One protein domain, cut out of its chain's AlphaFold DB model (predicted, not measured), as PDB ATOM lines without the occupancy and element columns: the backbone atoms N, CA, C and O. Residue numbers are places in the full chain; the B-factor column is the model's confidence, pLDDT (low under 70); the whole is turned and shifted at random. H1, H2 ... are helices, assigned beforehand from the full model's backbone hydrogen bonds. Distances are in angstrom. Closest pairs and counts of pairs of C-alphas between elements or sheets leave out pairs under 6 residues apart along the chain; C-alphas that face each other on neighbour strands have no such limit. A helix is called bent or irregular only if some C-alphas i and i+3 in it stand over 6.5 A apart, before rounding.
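Overview. This is residues 2 to 114 of the 114 residues of the protein "TVG0380863 protein" of Thermoplasma volcanium (strain ATCC 51530 / DSM 4299 / JCM 9571 / NBRC 15438 / GSS1) (UniProt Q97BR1). One helix, H7, runs through the middle of this domain, with the long kinked H3 crossing it along one side, H1 and H2 packed together towards one end of the longest axis and H4, H5 and H6 grouped towards the other. A long link, residues 51 to 63, runs from the end of H3 to H4 round the end where H6 lies. The printed part has 113 residues with seven named helices, H1 to H7 in order along the chain, and no named strand: the class is all helix. It is compact, with a radius of gyration of the C-alphas of 13.6 A and spans of 42 by 28 by 28 A.

Along the chain. Find C-alpha 2 at (44.118, 3.299, -32.394); from there H1, residues 2 to 13, runs 16.9 A. Next come H2, residues 18 to 25, 10.4 A long, and H3, residues 29 to 50, which starts at (52.873, -0.467, -45.807) and covers 29.9 A. Look near residue 43 for a kink of 49 degrees in H3; the helix is irregular there, with C-alphas 42 and 45 standing 7.9 A apart. Further on are H4, residues 64 to 71, 10.5 A; H5, residues 77 to 82, 8.7 A; and H6, residues 84 to 93, 14.0 A. H7, residues 100 to 112, runs 19.2 A and ends at C-alpha 112, (36.873, 17.413, -34.495).

Arrangement. Start at H3, the hub, which touches four helices. It touches H7, closest at the C-alphas of Thr 43 and Arg 106, 6.2 A apart, at a steep tilt of 69 degrees, only just short of about perpendicular. With residues 29 to 33 alone H3 touches H2, where the C-alphas of Ala 22 and Lys 29 come closest at 5.2 A. H3 only just touches H1, and only just touches H6, with 3 pairs of C-alphas within 8 A each; the closest are Glu 5 and Leu 35 at 7.1 A, and Met 47 and Ile 90 at 7.2 A. Look next at H1 and H7, which touch through residues 9 to 13 of H1, with the C-alphas of Cys 13 and Cys 104 closest at 4.8 A, at a steep tilt of 49 degrees. H1 also touches H2, closest at the C-alphas of Leu 8 and Ile 21, 6.5 A apart. On H7 the C-alpha of Ile 108 is 6.4 A from that of Ala 77, the closest pair where H5 touches it. H4 and H5 form a helical hairpin, two helices that touch and run opposite ways, at a shallow tilt of 33 degrees, only just short of steep; their closest C-alphas are those of Ile 66 and Leu 80, 6.8 A apart. H2 and H7 are apart. The helix packing is mostly crossed, one of the 8 touching pairs that have a tilt being at a shallow one. Every O i to N i+4 pair is within hydrogen-bond range in H1, H2, H4, H5, H6 and H7, and 16 of 18 are in H3.

Size, cuts and confidence. The two C-alphas farthest apart are those of Gly 26 and Thr 55, 42.4 A. The printed part has no cut and ends at residue 114, the chain's last. The link from H3 to H4 is long. Mean pLDDT of the printed part is 92.7; residues 2 and 114 are under 70.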
ATOM      1  N   ALA A   2      44.191   1.833 -32.287       60.22
ATOM      2  CA  ALA A   2      44.118   3.299 -32.394       60.22
ATOM      3  C   ALA A   2      45.500   3.975 -32.561       60.22
ATOM      4  O   ALA A   2      45.648   4.872 -33.388       60.22
ATOM      5  N   ASP A   3      46.528   3.462 -31.877       74.88
ATOM      6  CA  ASP A   3      47.869   4.067 -31.873       74.88
ATOM      7  C   ASP A   3      48.521   4.124 -33.262       74.88
ATOM      8  O   ASP A   3      49.190   5.095 -33.599       74.88
ATOM      9  N   SER A   4      48.300   3.114 -34.112       81.06
ATOM     10  CA  SER A   4      48.892   3.077 -35.458       81.06
ATOM     11  C   SER A   4      48.215   4.035 -36.439       81.06
ATOM     12  O   SER A   4      48.878   4.528 -37.348       81.06
ATOM     13  N   GLU A   5      46.910   4.284 -36.284       86.50
ATOM     14  CA  GLU A   5      46.165   5.236 -37.118       86.50
ATOM     15  C   GLU A   5      46.552   6.671 -36.749       86.50
ATOM     16  O   GLU A   5      46.925   7.457 -37.619       86.50
ATOM     17  N   GLN A   6      46.561   6.988 -35.454       88.00
ATOM     18  CA  GLN A   6      46.960   8.307 -34.971       88.00
ATOM     19  C   GLN A   6      48.421   8.624 -35.320       88.00
ATOM     20  O   GLN A   6      48.707   9.690 -35.867       88.00
ATOM     21  N   GLU A   7      49.343   7.684 -35.094       91.25
ATOM     22  CA  GLU A   7      50.759   7.870 -35.428       91.25
ATOM     23  C   GLU A   7      50.986   8.014 -36.942       91.25
ATOM     24  O   GLU A   7      51.815   8.824 -37.371       91.25
ATOM     25  N   LEU A   8      50.227   7.278 -37.766       93.44
ATOM     26  CA  LEU A   8      50.242   7.439 -39.219       93.44
ATOM     27  C   LEU A   8      49.930   8.885 -39.602       93.44
ATOM     28  O   LEU A   8      50.732   9.514 -40.295       93.44
ATOM     29  N   PHE A   9      48.799   9.424 -39.152       90.62
ATOM     30  CA  PHE A   9      48.362  10.746 -39.585       90.62
ATOM     31  C   PHE A   9      49.197  11.880 -38.986       90.62
ATOM     32  O   PHE A   9      49.528  12.817 -39.714       90.62
ATOM     33  N   LEU A  10      49.674  11.758 -37.742       91.56
ATOM     34  CA  LEU A  10      50.667  12.689 -37.185       91.56
ATOM     35  C   LEU A  10      51.949  12.713 -38.028       91.56
ATOM     36  O   LEU A  10      52.506  13.778 -38.312       91.56
ATOM     37  N   CYS A  11      52.415  11.551 -38.491       93.50
ATOM     38  CA  CYS A  11      53.557  11.490 -39.394       93.50
ATOM     39  C   CYS A  11      53.248  12.068 -40.787       93.50
ATOM     40  O   CYS A  11      54.129  12.696 -41.382       93.50
ATOM     41  N   ARG A  12      52.023  11.905 -41.310       95.25
ATOM     42  CA  ARG A  12      51.594  12.551 -42.565       95.25
ATOM     43  C   ARG A  12      51.572  14.074 -42.439       95.25
ATOM     44  O   ARG A  12      52.108  14.734 -43.324       95.25
ATOM     45  N   CYS A  13      51.108  14.621 -41.311       93.94
ATOM     46  CA  CYS A  13      51.199  16.056 -41.000       93.94
ATOM     47  C   CYS A  13      52.647  16.565 -40.957       93.94
ATOM     48  O   CYS A  13      52.928  17.693 -41.343       93.94
ATOM     49  N   ARG A  14      53.603  15.710 -40.574       93.69
ATOM     50  CA  ARG A  14      55.053  15.986 -40.648       93.69
ATOM     51  C   ARG A  14      55.663  15.661 -42.019       93.69
ATOM     52  O   ARG A  14      56.872  15.434 -42.128       93.69
ATOM     53  N   HIS A  15      54.827  15.571 -43.051       92.94
ATOM     54  CA  HIS A  15      55.191  15.317 -44.441       92.94
ATOM     55  C   HIS A  15      55.984  14.009 -44.669       92.94
ATOM     56  O   HIS A  15      56.772  13.894 -45.612       92.94
ATOM     57  N   LYS A  16      55.797  12.977 -43.831       93.31
ATOM     58  CA  LYS A  16      56.505  11.690 -43.976       93.31
ATOM     59  C   LYS A  16      55.844  10.769 -45.006       93.31
ATOM     60  O   LYS A  16      54.623  10.760 -45.190       93.31
ATOM     61  N   ALA A  17      56.662   9.978 -45.700       94.31
ATOM     62  CA  ALA A  17      56.179   8.977 -46.646       94.31
ATOM     63  C   ALA A  17      55.665   7.732 -45.911       94.31
ATOM     64  O   ALA A  17      56.250   7.302 -44.920       94.31
ATOM     65  N   VAL A  18      54.616   7.096 -46.440       94.31
ATOM     66  CA  VAL A  18      53.993   5.903 -45.829       94.31
ATOM     67  C   VAL A  18      55.001   4.771 -45.608       94.31
ATOM     68  O   VAL A  18      54.927   4.067 -44.606       94.31
ATOM     69  N   LYS A  19      55.987   4.621 -46.503       94.94
ATOM     70  CA  LYS A  19      57.065   3.629 -46.369       94.94
ATOM     71  C   LYS A  19      57.899   3.843 -45.097       94.94
ATOM     72  O   LYS A  19      58.180   2.877 -44.392       94.94
ATOM     73  N   ASP A  20      58.266   5.086 -44.801       95.38
ATOM     74  CA  ASP A  20      59.091   5.415 -43.633       95.38
ATOM     75  C   ASP A  20      58.295   5.238 -42.340       95.38
ATOM     76  O   ASP A  20      58.804   4.708 -41.355       95.38
ATOM     77  N   ILE A  21      57.014   5.612 -42.374       94.56
ATOM     78  CA  ILE A  21      56.069   5.430 -41.266       94.56
ATOM     79  C   ILE A  21      55.877   3.939 -40.968       94.56
ATOM     80  O   ILE A  21      55.999   3.519 -39.823       94.56
ATOM     81  N   ALA A  22      55.646   3.124 -42.000       94.94
ATOM     82  CA  ALA A  22      55.504   1.674 -41.878       94.94
ATOM     83  C   ALA A  22      56.726   1.043 -41.199       94.94
ATOM     84  O   ALA A  22      56.577   0.253 -40.267       94.94
ATOM     85  N   LYS A  23      57.933   1.452 -41.617       94.56
ATOM     86  CA  LYS A  23      59.189   1.015 -40.996       94.56
ATOM     87  C   LYS A  23      59.290   1.461 -39.535       94.56
ATOM     88  O   LYS A  23      59.701   0.662 -38.703       94.56
ATOM     89  N   LYS A  24      58.909   2.705 -39.226       92.31
ATOM     90  CA  LYS A  24      58.948   3.267 -37.866       92.31
ATOM     91  C   LYS A  24      58.015   2.526 -36.903       92.31
ATOM     92  O   LYS A  24      58.420   2.232 -35.787       92.31
ATOM     93  N   ILE A  25      56.783   2.249 -37.328       91.50
ATOM     94  CA  ILE A  25      55.740   1.641 -36.481       91.50
ATOM     95  C   ILE A  25      55.842   0.101 -36.482       91.50
ATOM     96  O   ILE A  25      55.242  -0.562 -35.643       91.50
ATOM     97  N   GLY A  26      56.603  -0.494 -37.407       93.00
ATOM     98  CA  GLY A  26      56.758  -1.950 -37.500       93.00
ATOM     99  C   GLY A  26      55.550  -2.655 -38.126       93.00
ATOM    100  O   GLY A  26      55.260  -3.803 -37.798       93.00
ATOM    101  N   VAL A  27      54.835  -1.984 -39.034       94.00
ATOM    102  CA  VAL A  27      53.643  -2.526 -39.713       94.00
ATOM    103  C   VAL A  27      53.835  -2.589 -41.225       94.00
ATOM    104  O   VAL A  27      54.692  -1.924 -41.803       94.00
ATOM    105  N   LYS A  28      53.010  -3.385 -41.912       95.25
ATOM    106  CA  LYS A  28      53.049  -3.475 -43.380       95.25
ATOM    107  C   LYS A  28      52.561  -2.166 -44.010       95.25
ATOM    108  O   LYS A  28      51.488  -1.681 -43.668       95.25
ATOM    109  N   LYS A  29      53.277  -1.654 -45.019       94.75
ATOM    110  CA  LYS A  29      52.873  -0.467 -45.807       94.75
ATOM    111  C   LYS A  29      51.427  -0.563 -46.311       94.75
ATOM    112  O   LYS A  29      50.659   0.371 -46.128       94.75
ATOM    113  N   ALA A  30      51.047  -1.724 -46.849       95.81
ATOM    114  CA  ALA A  30      49.706  -1.974 -47.375       95.81
ATOM    115  C   ALA A  30      48.592  -1.813 -46.325       95.81
ATOM    116  O   ALA A  30      47.463  -1.477 -46.668       95.81
ATOM    117  N   TYR A  31      48.889  -2.048 -45.042       94.69
ATOM    118  CA  TYR A  31      47.932  -1.793 -43.967       94.69
ATOM    119  C   TYR A  31      47.684  -0.289 -43.800       94.69
ATOM    120  O   TYR A  31      46.535   0.138 -43.757       94.69
ATOM    121  N   LEU A  32      48.746   0.521 -43.792       94.62
ATOM    122  CA  LEU A  32      48.629   1.980 -43.699       94.62
ATOM    123  C   LEU A  32      47.938   2.583 -44.929       94.62
ATOM    124  O   LEU A  32      47.104   3.469 -44.786       94.62
ATOM    125  N   GLU A  33      48.224   2.072 -46.129       94.81
ATOM    126  CA  GLU A  33      47.549   2.505 -47.363       94.81
ATOM    127  C   GLU A  33      46.037   2.248 -47.306       94.81
ATOM    128  O   GLU A  33      45.257   3.106 -47.709       94.81
ATOM    129  N   LYS A  34      45.602   1.120 -46.728       95.19
ATOM    130  CA  LYS A  34      44.173   0.854 -46.503       95.19
ATOM    131  C   LYS A  34      43.533   1.854 -45.537       95.19
ATOM    132  O   LYS A  34      42.400   2.263 -45.775       95.19
ATOM    133  N   LEU A  35      44.239   2.260 -44.477       94.06
ATOM    134  CA  LEU A  35      43.744   3.286 -43.550       94.06
ATOM    135  C   LEU A  35      43.592   4.646 -44.241       94.06
ATOM    136  O   LEU A  35      42.574   5.307 -44.056       94.06
ATOM    137  N   ILE A  36      44.563   5.033 -45.077       94.81
ATOM    138  CA  ILE A  36      44.497   6.273 -45.865       94.81
ATOM    139  C   ILE A  36      43.307   6.234 -46.824       94.81
ATOM    140  O   ILE A  36      42.494   7.152 -46.813       94.81
ATOM    141  N   LEU A  37      43.154   5.156 -47.598       95.06
ATOM    142  CA  LEU A  37      42.045   5.012 -48.547       95.06
ATOM    143  C   LEU A  37      40.682   5.069 -47.854       95.06
ATOM    144  O   LEU A  37      39.773   5.732 -48.349       95.06
ATOM    145  N   LYS A  38      40.553   4.424 -46.690       94.31
ATOM    146  CA  LYS A  38      39.348   4.533 -45.867       94.31
ATOM    147  C   LYS A  38      39.109   5.980 -45.434       94.31
ATOM    148  O   LYS A  38      38.003   6.475 -45.576       94.31
ATOM    149  N   ASN A  39      40.139   6.671 -44.948       93.75
ATOM    150  CA  ASN A  39      40.010   8.057 -44.507       93.75
ATOM    151  C   ASN A  39      39.629   9.008 -45.649       93.75
ATOM    152  O   ASN A  39      38.821   9.908 -45.440       93.75
ATOM    153  N   ILE A  40      40.165   8.792 -46.855       94.75
ATOM    154  CA  ILE A  40      39.752   9.511 -48.065       94.75
ATOM    155  C   ILE A  40      38.267   9.257 -48.321       94.75
ATOM    156  O   ILE A  40      37.508  10.218 -48.355       94.75
ATOM    157  N   ALA A  41      37.835   7.997 -48.411       94.38
ATOM    158  CA  ALA A  41      36.433   7.657 -48.660       94.38
ATOM    159  C   ALA A  41      35.474   8.253 -47.612       94.38
ATOM    160  O   ALA A  41      34.428   8.787 -47.974       94.38
ATOM    161  N   ASP A  42      35.859   8.222 -46.332       93.19
ATOM    162  CA  ASP A  42      35.069   8.759 -45.219       93.19
ATOM    163  C   ASP A  42      34.905  10.294 -45.290       93.19
ATOM    164  O   ASP A  42      33.932  10.835 -44.769       93.19
ATOM    165  N   THR A  43      35.857  11.013 -45.895       93.81
ATOM    166  CA  THR A  43      35.937  12.485 -45.811       93.81
ATOM    167  C   THR A  43      35.770  13.203 -47.147       93.81
ATOM    168  O   THR A  43      35.604  14.421 -47.150       93.81
ATOM    169  N   ASP A  44      35.787  12.495 -48.278       93.69
ATOM    170  CA  ASP A  44      35.899  13.123 -49.598       93.69
ATOM    171  C   ASP A  44      34.742  14.077 -49.908       93.69
ATOM    172  O   ASP A  44      34.961  15.240 -50.239       93.69
ATOM    173  N   SER A  45      33.505  13.622 -49.697       93.31
ATOM    174  CA  SER A  45      32.306  14.447 -49.905       93.31
ATOM    175  C   SER A  45      32.299  15.715 -49.045       93.31
ATOM    176  O   SER A  45      31.787  16.753 -49.457       93.31
ATOM    177  N   ILE A  46      32.896  15.654 -47.857       92.06
ATOM    178  CA  ILE A  46      32.949  16.780 -46.931       92.06
ATOM    179  C   ILE A  46      34.039  17.764 -47.345       92.06
ATOM    180  O   ILE A  46      33.788  18.966 -47.376       92.06
ATOM    181  N   MET A  47      35.220  17.265 -47.724       94.62
ATOM    182  CA  MET A  47      36.278  18.103 -48.295       94.62
ATOM    183  C   MET A  47      35.770  18.854 -49.528       94.62
ATOM    184  O   MET A  47      36.091  20.025 -49.690       94.62
ATOM    185  N   GLN A  48      34.937  18.211 -50.357       94.31
ATOM    186  CA  GLN A  48      34.330  18.842 -51.531       94.31
ATOM    187  C   GLN A  48      33.383  19.975 -51.130       94.31
ATOM    188  O   GLN A  48      33.502  21.075 -51.661       94.31
ATOM    189  N   ARG A  49      32.505  19.745 -50.145       93.69
ATOM    190  CA  ARG A  49      31.595  20.778 -49.618       93.69
ATOM    191  C   ARG A  49      32.332  21.959 -48.988       93.69
ATOM    192  O   ARG A  49      31.893  23.091 -49.145       93.69
ATOM    193  N   LEU A  50      33.453  21.722 -48.301       92.38
ATOM    194  CA  LEU A  50      34.252  22.789 -47.674       92.38
ATOM    195  C   LEU A  50      34.780  23.818 -48.681       92.38
ATOM    196  O   LEU A  50      35.002  24.971 -48.317       92.38
ATOM    197  N   VAL A  51      34.995  23.403 -49.927       94.50
ATOM    198  CA  VAL A  51      35.535  24.253 -50.996       94.50
ATOM    199  C   VAL A  51      34.537  24.479 -52.131       94.50
ATOM    200  O   VAL A  51      34.896  25.020 -53.177       94.50
ATOM    201  N   GLU A  52      33.279  24.083 -51.944       94.31
ATOM    202  CA  GLU A  52      32.229  24.257 -52.941       94.31
ATOM    203  C   GLU A  52      31.979  25.751 -53.196       94.31
ATOM    204  O   GLU A  52      31.853  26.550 -52.271       94.31
ATOM    205  N   GLY A  53      31.966  26.149 -54.471       91.19
ATOM    206  CA  GLY A  53      31.804  27.552 -54.869       91.19
ATOM    207  C   GLY A  53      32.990  28.465 -54.526       91.19
ATOM    208  O   GLY A  53      32.909  29.673 -54.757       91.19
ATOM    209  N   ARG A  54      34.098  27.926 -54.000       92.88
ATOM    210  CA  ARG A  54      35.290  28.713 -53.669       92.88
ATOM    211  C   ARG A  54      36.058  29.113 -54.932       92.88
ATOM    212  O   ARG A  54      36.465  28.265 -55.722       92.88
ATOM    213  N   THR A  55      36.360  30.402 -55.061       93.75
ATOM    214  CA  THR A  55      37.342  30.901 -56.034       93.75
ATOM    215  C   THR A  55      38.749  30.762 -55.457       93.75
ATOM    216  O   THR A  55      39.088  31.447 -54.492       93.75
ATOM    217  N   VAL A  56      39.570  29.892 -56.053       92.62
ATOM    218  CA  VAL A  56      40.972  29.683 -55.653       92.62
ATOM    219  C   VAL A  56      41.786  30.949 -55.920       92.62
ATOM    220  O   VAL A  56      41.874  31.396 -57.065       92.62
ATOM    221  N   LYS A  57      42.400  31.522 -54.877       92.75
ATOM    222  CA  LYS A  57      43.246  32.725 -54.981       92.75
ATOM    223  C   LYS A  57      44.715  32.360 -55.219       92.75
ATOM    224  O   LYS A  57      45.423  33.090 -55.912       92.75
ATOM    225  N   LYS A  58      45.175  31.235 -54.663       92.31
ATOM    226  CA  LYS A  58      46.538  30.704 -54.803       92.31
ATOM    227  C   LYS A  58      46.502  29.275 -55.335       92.31
ATOM    228  O   LYS A  58      45.929  28.390 -54.717       92.31
ATOM    229  N   LEU A  59      47.180  29.028 -56.457       89.12
ATOM    230  CA  LEU A  59      47.252  27.689 -57.057       89.12
ATOM    231  C   LEU A  59      48.225  26.745 -56.336       89.12
ATOM    232  O   LEU A  59      48.070  25.537 -56.431       89.12
ATOM    233  N   ASN A  60      49.224  27.281 -55.631       88.31
ATOM    234  CA  ASN A  60      50.209  26.501 -54.877       88.31
ATOM    235  C   ASN A  60      50.488  27.161 -53.514       88.31
ATOM    236  O   ASN A  60      51.573  27.714 -53.316       88.31
ATOM    237  N   PRO A  61      49.513  27.188 -52.593       91.31
ATOM    238  CA  PRO A  61      49.737  27.728 -51.259       91.31
ATOM    239  C   PRO A  61      50.699  26.825 -50.472       91.31
ATOM    240  O   PRO A  61      50.539  25.604 -50.447       91.31
ATOM    241  N   ASP A  62      51.692  27.421 -49.807       92.81
ATOM    242  CA  ASP A  62      52.525  26.702 -48.841       92.81
ATOM    243  C   ASP A  62      51.818  26.662 -47.485       92.81
ATOM    244  O   ASP A  62      51.854  27.614 -46.709       92.81
ATOM    245  N   ILE A  63      51.170  25.534 -47.204       96.06
ATOM    246  CA  ILE A  63      50.453  25.318 -45.944       96.06
ATOM    247  C   ILE A  63      51.327  24.704 -44.850       96.06
ATOM    248  O   ILE A  63      50.858  24.513 -43.727       96.06
ATOM    249  N   SER A  64      52.597  24.397 -45.139       95.81
ATOM    250  CA  SER A  64      53.490  23.771 -44.161       95.81
ATOM    251  C   SER A  64      53.653  24.578 -42.861       95.81
ATOM    252  O   SER A  64      53.636  23.948 -41.796       95.81
ATOM    253  N   PRO A  65      53.704  25.931 -42.866       96.25
ATOM    254  CA  PRO A  65      53.778  26.705 -41.628       96.25
ATOM    255  C   PRO A  65      52.498  26.594 -40.793       96.25
ATOM    256  O   PRO A  65      52.566  26.531 -39.568       96.25
ATOM    257  N   ILE A  66      51.337  26.514 -41.445       96.94
ATOM    258  CA  ILE A  66      50.025  26.430 -40.787       96.94
ATOM    259  C   ILE A  66      49.852  25.049 -40.147       96.94
ATOM    260  O   ILE A  66      49.496  24.947 -38.974       96.94
ATOM    261  N   ILE A  67      50.199  23.978 -40.875       96.25
ATOM    262  CA  ILE A  67      50.226  22.617 -40.316       96.25
ATOM    263  C   ILE A  67      51.181  22.548 -39.117       96.25
ATOM    264  O   ILE A  67      50.870  21.909 -38.111       96.25
ATOM    265  N   ARG A  68      52.336  23.219 -39.193       95.94
ATOM    266  CA  ARG A  68      53.296  23.275 -38.087       95.94
ATOM    267  C   ARG A  68      52.720  23.978 -36.857       95.94
ATOM    268  O   ARG A  68      52.831  23.421 -35.771       95.94
ATOM    269  N   GLN A  69      52.077  25.133 -37.022       96.44
ATOM    270  CA  GLN A  69      51.420  25.836 -35.913       96.44
ATOM    271  C   GLN A  69      50.363  24.962 -35.232       96.44
ATOM    272  O   GLN A  69      50.306  24.925 -34.006       96.44
ATOM    273  N   TYR A  70      49.584  24.203 -36.009       94.94
ATOM    274  CA  TYR A  70      48.624  23.244 -35.459       94.94
ATOM    275  C   TYR A  70      49.314  22.134 -34.653       94.94
ATOM    276  O   TYR A  70      48.921  21.848 -33.525       94.94
ATOM    277  N   LEU A  71      50.386  21.538 -35.189       92.94
ATOM    278  CA  LEU A  71      51.152  20.498 -34.488       92.94
ATOM    279  C   LEU A  71      51.828  21.002 -33.202       92.94
ATOM    280  O   LEU A  71      52.057  20.209 -32.292       92.94
ATOM    281  N   GLU A  72      52.174  22.287 -33.148       94.94
ATOM    282  CA  GLU A  72      52.748  22.958 -31.976       94.94
ATOM    283  C   GLU A  72      51.677  23.414 -30.967       94.94
ATOM    284  O   GLU A  72      52.027  23.853 -29.876       94.94
ATOM    285  N   GLY A  73      50.385  23.284 -31.297       94.50
ATOM    286  CA  GLY A  73      49.273  23.712 -30.443       94.50
ATOM    287  C   GLY A  73      49.023  25.223 -30.449       94.50
ATOM    288  O   GLY A  73      48.298  25.721 -29.594       94.50
ATOM    289  N   ASN A  74      49.609  25.951 -31.403       96.44
ATOM    290  CA  ASN A  74      49.469  27.403 -31.526       96.44
ATOM    291  C   ASN A  74      48.147  27.821 -32.186       96.44
ATOM    292  O   ASN A  74      47.725  28.960 -32.015       96.44
ATOM    293  N   ILE A  75      47.520  26.920 -32.948       96.19
ATOM    294  CA  ILE A  75      46.193  27.115 -33.542       96.19
ATOM    295  C   ILE A  75      45.339  25.861 -33.354       96.19
ATOM    296  O   ILE A  75      45.844  24.733 -33.355       96.19
ATOM    297  N   SER A  76      44.035  26.067 -33.235       95.12
ATOM    298  CA  SER A  76      43.026  25.011 -33.231       95.12
ATOM    299  C   SER A  76      42.841  24.381 -34.618       95.12
ATOM    300  O   SER A  76      43.256  24.915 -35.652       95.12
ATOM    301  N   ALA A  77      42.190  23.218 -34.648       93.62
ATOM    302  CA  ALA A  77      41.809  22.561 -35.894       93.62
ATOM    303  C   ALA A  77      40.806  23.409 -36.697       93.62
ATOM    304  O   ALA A  77      40.882  23.467 -37.924       93.62
ATOM    305  N   GLU A  78      39.901  24.106 -36.013       94.06
ATOM    306  CA  GLU A  78      38.914  25.006 -36.601       94.06
ATOM    307  C   GLU A  78      39.578  26.216 -37.265       94.06
ATOM    308  O   GLU A  78      39.193  26.593 -38.374       94.06
ATOM    309  N   GLU A  79      40.590  26.809 -36.625       95.50
ATOM    310  CA  GLU A  79      41.377  27.904 -37.206       95.50
ATOM    311  C   GLU A  79      42.137  27.452 -38.454       95.50
ATOM    312  O   GLU A  79      42.108  28.143 -39.476       95.50
ATOM    313  N   LEU A  80      42.755  26.266 -38.414       96.12
ATOM    314  CA  LEU A  80      43.428  25.676 -39.570       96.12
ATOM    315  C   LEU A  80      42.457  25.470 -40.740       96.12
ATOM    316  O   LEU A  80      42.770  25.841 -41.868       96.12
ATOM    317  N   LEU A  81      41.273  24.910 -40.483       94.19
ATOM    318  CA  LEU A  81      40.282  24.595 -41.520       94.19
ATOM    319  C   LEU A  81      39.547  25.826 -42.070       94.19
ATOM    320  O   LEU A  81      38.918  25.738 -43.120       94.19
ATOM    321  N   ARG A  82      39.629  26.974 -41.388       94.25
ATOM    322  CA  ARG A  82      39.117  28.268 -41.873       94.25
ATOM    323  C   ARG A  82      40.179  29.107 -42.581       94.25
ATOM    324  O   ARG A  82      39.851  30.160 -43.123       94.25
ATOM    325  N   ASN A  83      41.438  28.675 -42.567       96.12
ATOM    326  CA  ASN A  83      42.522  29.414 -43.190       96.12
ATOM    327  C   ASN A  83      42.386  29.402 -44.725       96.12
ATOM    328  O   ASN A  83      42.244  28.347 -45.341       96.12
ATOM    329  N   ASP A  84      42.469  30.581 -45.344       95.50
ATOM    330  CA  ASP A  84      42.290  30.749 -46.790       95.50
ATOM    331  C   ASP A  84      43.315  29.956 -47.622       95.50
ATOM    332  O   ASP A  84      42.956  29.387 -48.652       95.50
ATOM    333  N   ASP A  85      44.565  29.859 -47.160       96.50
ATOM    334  CA  ASP A  85      45.612  29.103 -47.852       96.50
ATOM    335  C   ASP A  85      45.372  27.592 -47.740       96.50
ATOM    336  O   ASP A  85      45.628  26.856 -48.691       96.50
ATOM    337  N   VAL A  86      44.821  27.124 -46.614       97.00
ATOM    338  CA  VAL A  86      44.416  25.719 -46.437       97.00
ATOM    339  C   VAL A  86      43.219  25.381 -47.317       97.00
ATOM    340  O   VAL A  86      43.217  24.341 -47.968       97.00
ATOM    341  N   LEU A  87      42.219  26.255 -47.390       96.69
ATOM    342  CA  LEU A  87      41.051  26.042 -48.243       96.69
ATOM    343  C   LEU A  87      41.420  26.062 -49.735       96.69
ATOM    344  O   LEU A  87      40.942  25.216 -50.492       96.69
ATOM    345  N   ASP A  88      42.312  26.962 -50.155       96.69
ATOM    346  CA  ASP A  88      42.873  26.957 -51.512       96.69
ATOM    347  C   ASP A  88      43.674  25.675 -51.779       96.69
ATOM    348  O   ASP A  88      43.525  25.061 -52.837       96.69
ATOM    349  N   TYR A  89      44.464  25.219 -50.801       97.12
ATOM    350  CA  TYR A  89      45.197  23.959 -50.901       97.12
ATOM    351  C   TYR A  89      44.251  22.777 -51.108       97.12
ATOM    352  O   TYR A  89      44.461  21.981 -52.023       97.12
ATOM    353  N   ILE A  90      43.193  22.678 -50.293       96.31
ATOM    354  CA  ILE A  90      42.172  21.633 -50.416       96.31
ATOM    355  C   ILE A  90      41.561  21.684 -51.812       96.31
ATOM    356  O   ILE A  90      41.548  20.664 -52.491       96.31
ATOM    357  N   ALA A  91      41.125  22.856 -52.279       95.94
ATOM    358  CA  ALA A  91      40.496  23.006 -53.590       95.94
ATOM    359  C   ALA A  91      41.394  22.509 -54.738       95.94
ATOM    360  O   ALA A  91      40.920  21.824 -55.647       95.94
ATOM    361  N   VAL A  92      42.696  22.796 -54.675       95.19
ATOM    362  CA  VAL A  92      43.673  22.358 -55.685       95.19
ATOM    363  C   VAL A  92      43.989  20.864 -55.567       95.19
ATOM    364  O   VAL A  92      44.140  20.176 -56.579       95.19
ATOM    365  N   LYS A  93      44.117  20.347 -54.341       95.31
ATOM    366  CA  LYS A  93      44.654  19.006 -54.059       95.31
ATOM    367  C   LYS A  93      43.602  17.948 -53.763       95.31
ATOM    368  O   LYS A  93      43.961  16.797 -53.541       95.31
ATOM    369  N   ILE A  94      42.313  18.277 -53.797       92.06
ATOM    370  CA  ILE A  94      41.252  17.360 -53.363       92.06
ATOM    371  C   ILE A  94      41.268  16.007 -54.085       92.06
ATOM    372  O   ILE A  94      41.061  14.980 -53.439       92.06
ATOM    373  N   LYS A  95      41.596  16.006 -55.386       90.62
ATOM    374  CA  LYS A  95      41.696  14.807 -56.240       90.62
ATOM    375  C   LYS A  95      43.054  14.094 -56.156       90.62
ATOM    376  O   LYS A  95      43.221  13.035 -56.756       90.62
ATOM    377  N   ASP A  96      44.030  14.664 -55.454       91.94
ATOM    378  CA  ASP A  96      45.355  14.072 -55.266       91.94
ATOM    379  C   ASP A  96      45.353  13.163 -54.029       91.94
ATOM    380  O   ASP A  96      45.557  13.595 -52.894       91.94
ATOM    381  N   HIS A  97      45.110  11.872 -54.254       88.00
ATOM    382  CA  HIS A  97      45.049  10.856 -53.195       88.00
ATOM    383  C   HIS A  97      46.430  10.424 -52.666       88.00
ATOM    384  O   HIS A  97      46.521   9.514 -51.840       88.00
ATOM    385  N   HIS A  98      47.518  11.029 -53.151       88.12
ATOM    386  CA  HIS A  98      48.875  10.764 -52.669       88.12
ATOM    387  C   HIS A  98      49.441  11.916 -51.828       88.12
ATOM    388  O   HIS A  98      50.502  11.767 -51.193       88.12
ATOM    389  N   ASP A  99      48.724  13.038 -51.783       94.38
ATOM    390  CA  ASP A  99      49.142  14.250 -51.105       94.38
ATOM    391  C   ASP A  99      49.155  14.087 -49.575       94.38
ATOM    392  O   ASP A  99      48.206  13.634 -48.933       94.38
ATOM    393  N   ARG A 100      50.292  14.439 -48.970       94.94
ATOM    394  CA  ARG A 100      50.552  14.165 -47.547       94.94
ATOM    395  C   ARG A 100      49.827  15.126 -46.630       94.94
ATOM    396  O   ARG A 100      49.369  14.716 -45.563       94.94
ATOM    397  N   TYR A 101      49.733  16.386 -47.036       95.31
ATOM    398  CA  TYR A 101      49.007  17.365 -46.250       95.31
ATOM    399  C   TYR A 101      47.503  17.185 -46.412       95.31
ATOM    400  O   TYR A 101      46.787  17.349 -45.433       95.31
ATOM    401  N   MET A 102      47.024  16.716 -47.564       95.69
ATOM    402  CA  MET A 102      45.628  16.299 -47.689       95.69
ATOM    403  C   MET A 102      45.261  15.143 -46.751       95.69
ATOM    404  O   MET A 102      44.193  15.183 -46.139       95.69
ATOM    405  N   ASP A 103      46.130  14.140 -46.584       95.56
ATOM    406  CA  ASP A 103      45.901  13.078 -45.590       95.56
ATOM    407  C   ASP A 103      45.828  13.637 -44.162       95.56
ATOM    408  O   ASP A 103      44.983  13.215 -43.372       95.56
ATOM    409  N   CYS A 104      46.704  14.596 -43.841       95.69
ATOM    410  CA  CYS A 104      46.705  15.299 -42.560       95.69
ATOM    411  C   CYS A 104      45.393  16.067 -42.335       95.69
ATOM    412  O   CYS A 104      44.733  15.863 -41.321       95.69
ATOM    413  N   ILE A 105      44.980  16.895 -43.298       95.94
ATOM    414  CA  ILE A 105      43.764  17.719 -43.227       95.94
ATOM    415  C   ILE A 105      42.521  16.846 -43.025       95.94
ATOM    416  O   ILE A 105      41.717  17.113 -42.133       95.94
ATOM    417  N   ARG A 106      42.388  15.761 -43.802       95.31
ATOM    418  CA  ARG A 106      41.268  14.815 -43.667       95.31
ATOM    419  C   ARG A 106      41.209  14.202 -42.266       95.31
ATOM    420  O   ARG A 106      40.127  14.056 -41.702       95.31
ATOM    421  N   PHE A 107      42.360  13.862 -41.682       93.19
ATOM    422  CA  PHE A 107      42.425  13.349 -40.312       93.19
ATOM    423  C   PHE A 107      42.073  14.401 -39.255       93.19
ATOM    424  O   PHE A 107      41.315  14.092 -38.338       93.19
ATOM    425  N   ILE A 108      42.582  15.630 -39.391       92.75
ATOM    426  CA  ILE A 108      42.250  16.749 -38.491       92.75
ATOM    427  C   ILE A 108      40.736  16.951 -38.460       92.75
ATOM    428  O   ILE A 108      40.142  16.946 -37.384       92.75
ATOM    429  N   TYR A 109      40.110  17.029 -39.639       91.69
ATOM    430  CA  TYR A 109      38.663  17.173 -39.759       91.69
ATOM    431  C   TYR A 109      37.915  16.042 -39.040       91.69
ATOM    432  O   TYR A 109      37.047  16.288 -38.208       91.69
ATOM    433  N   LYS A 110      38.300  14.788 -39.299       89.94
ATOM    434  CA  LYS A 110      37.662  13.612 -38.696       89.94
ATOM    435  C   LYS A 110      37.751  13.581 -37.167       89.94
ATOM    436  O   LYS A 110      36.907  12.948 -36.541       89.94
ATOM    437  N   ASN A 111      38.765  14.202 -36.563       84.81
ATOM    438  CA  ASN A 111      38.924  14.214 -35.107       84.81
ATOM    439  C   ASN A 111      38.113  15.298 -34.402       84.81
ATOM    440  O   ASN A 111      37.826  15.119 -33.226       84.81
ATOM    441  N   ILE A 112      37.737  16.379 -35.087       84.81
ATOM    442  CA  ILE A 112      36.873  17.413 -34.495       84.81
ATOM    443  C   ILE A 112      35.379  17.138 -34.687       84.81
ATOM    444  O   ILE A 112      34.552  17.751 -34.023       84.81
ATOM    445  N   THR A 113      35.015  16.224 -35.591       72.81
ATOM    446  CA  THR A 113      33.616  15.839 -35.851       72.81
ATOM    447  C   THR A 113      33.195  14.521 -35.190       72.81
ATOM    448  O   THR A 113      32.123  14.008 -35.508       72.81
ATOM    449  N   LYS A 114      34.049  13.931 -34.350       59.12
ATOM    450  CA  LYS A 114      33.745  12.742 -33.538       59.12
ATOM    451  C   LYS A 114      33.292  13.159 -32.150       59.12
ATOM    452  O   LYS A 114      32.393  12.468 -31.629       59.12
TER     453      LYS A 114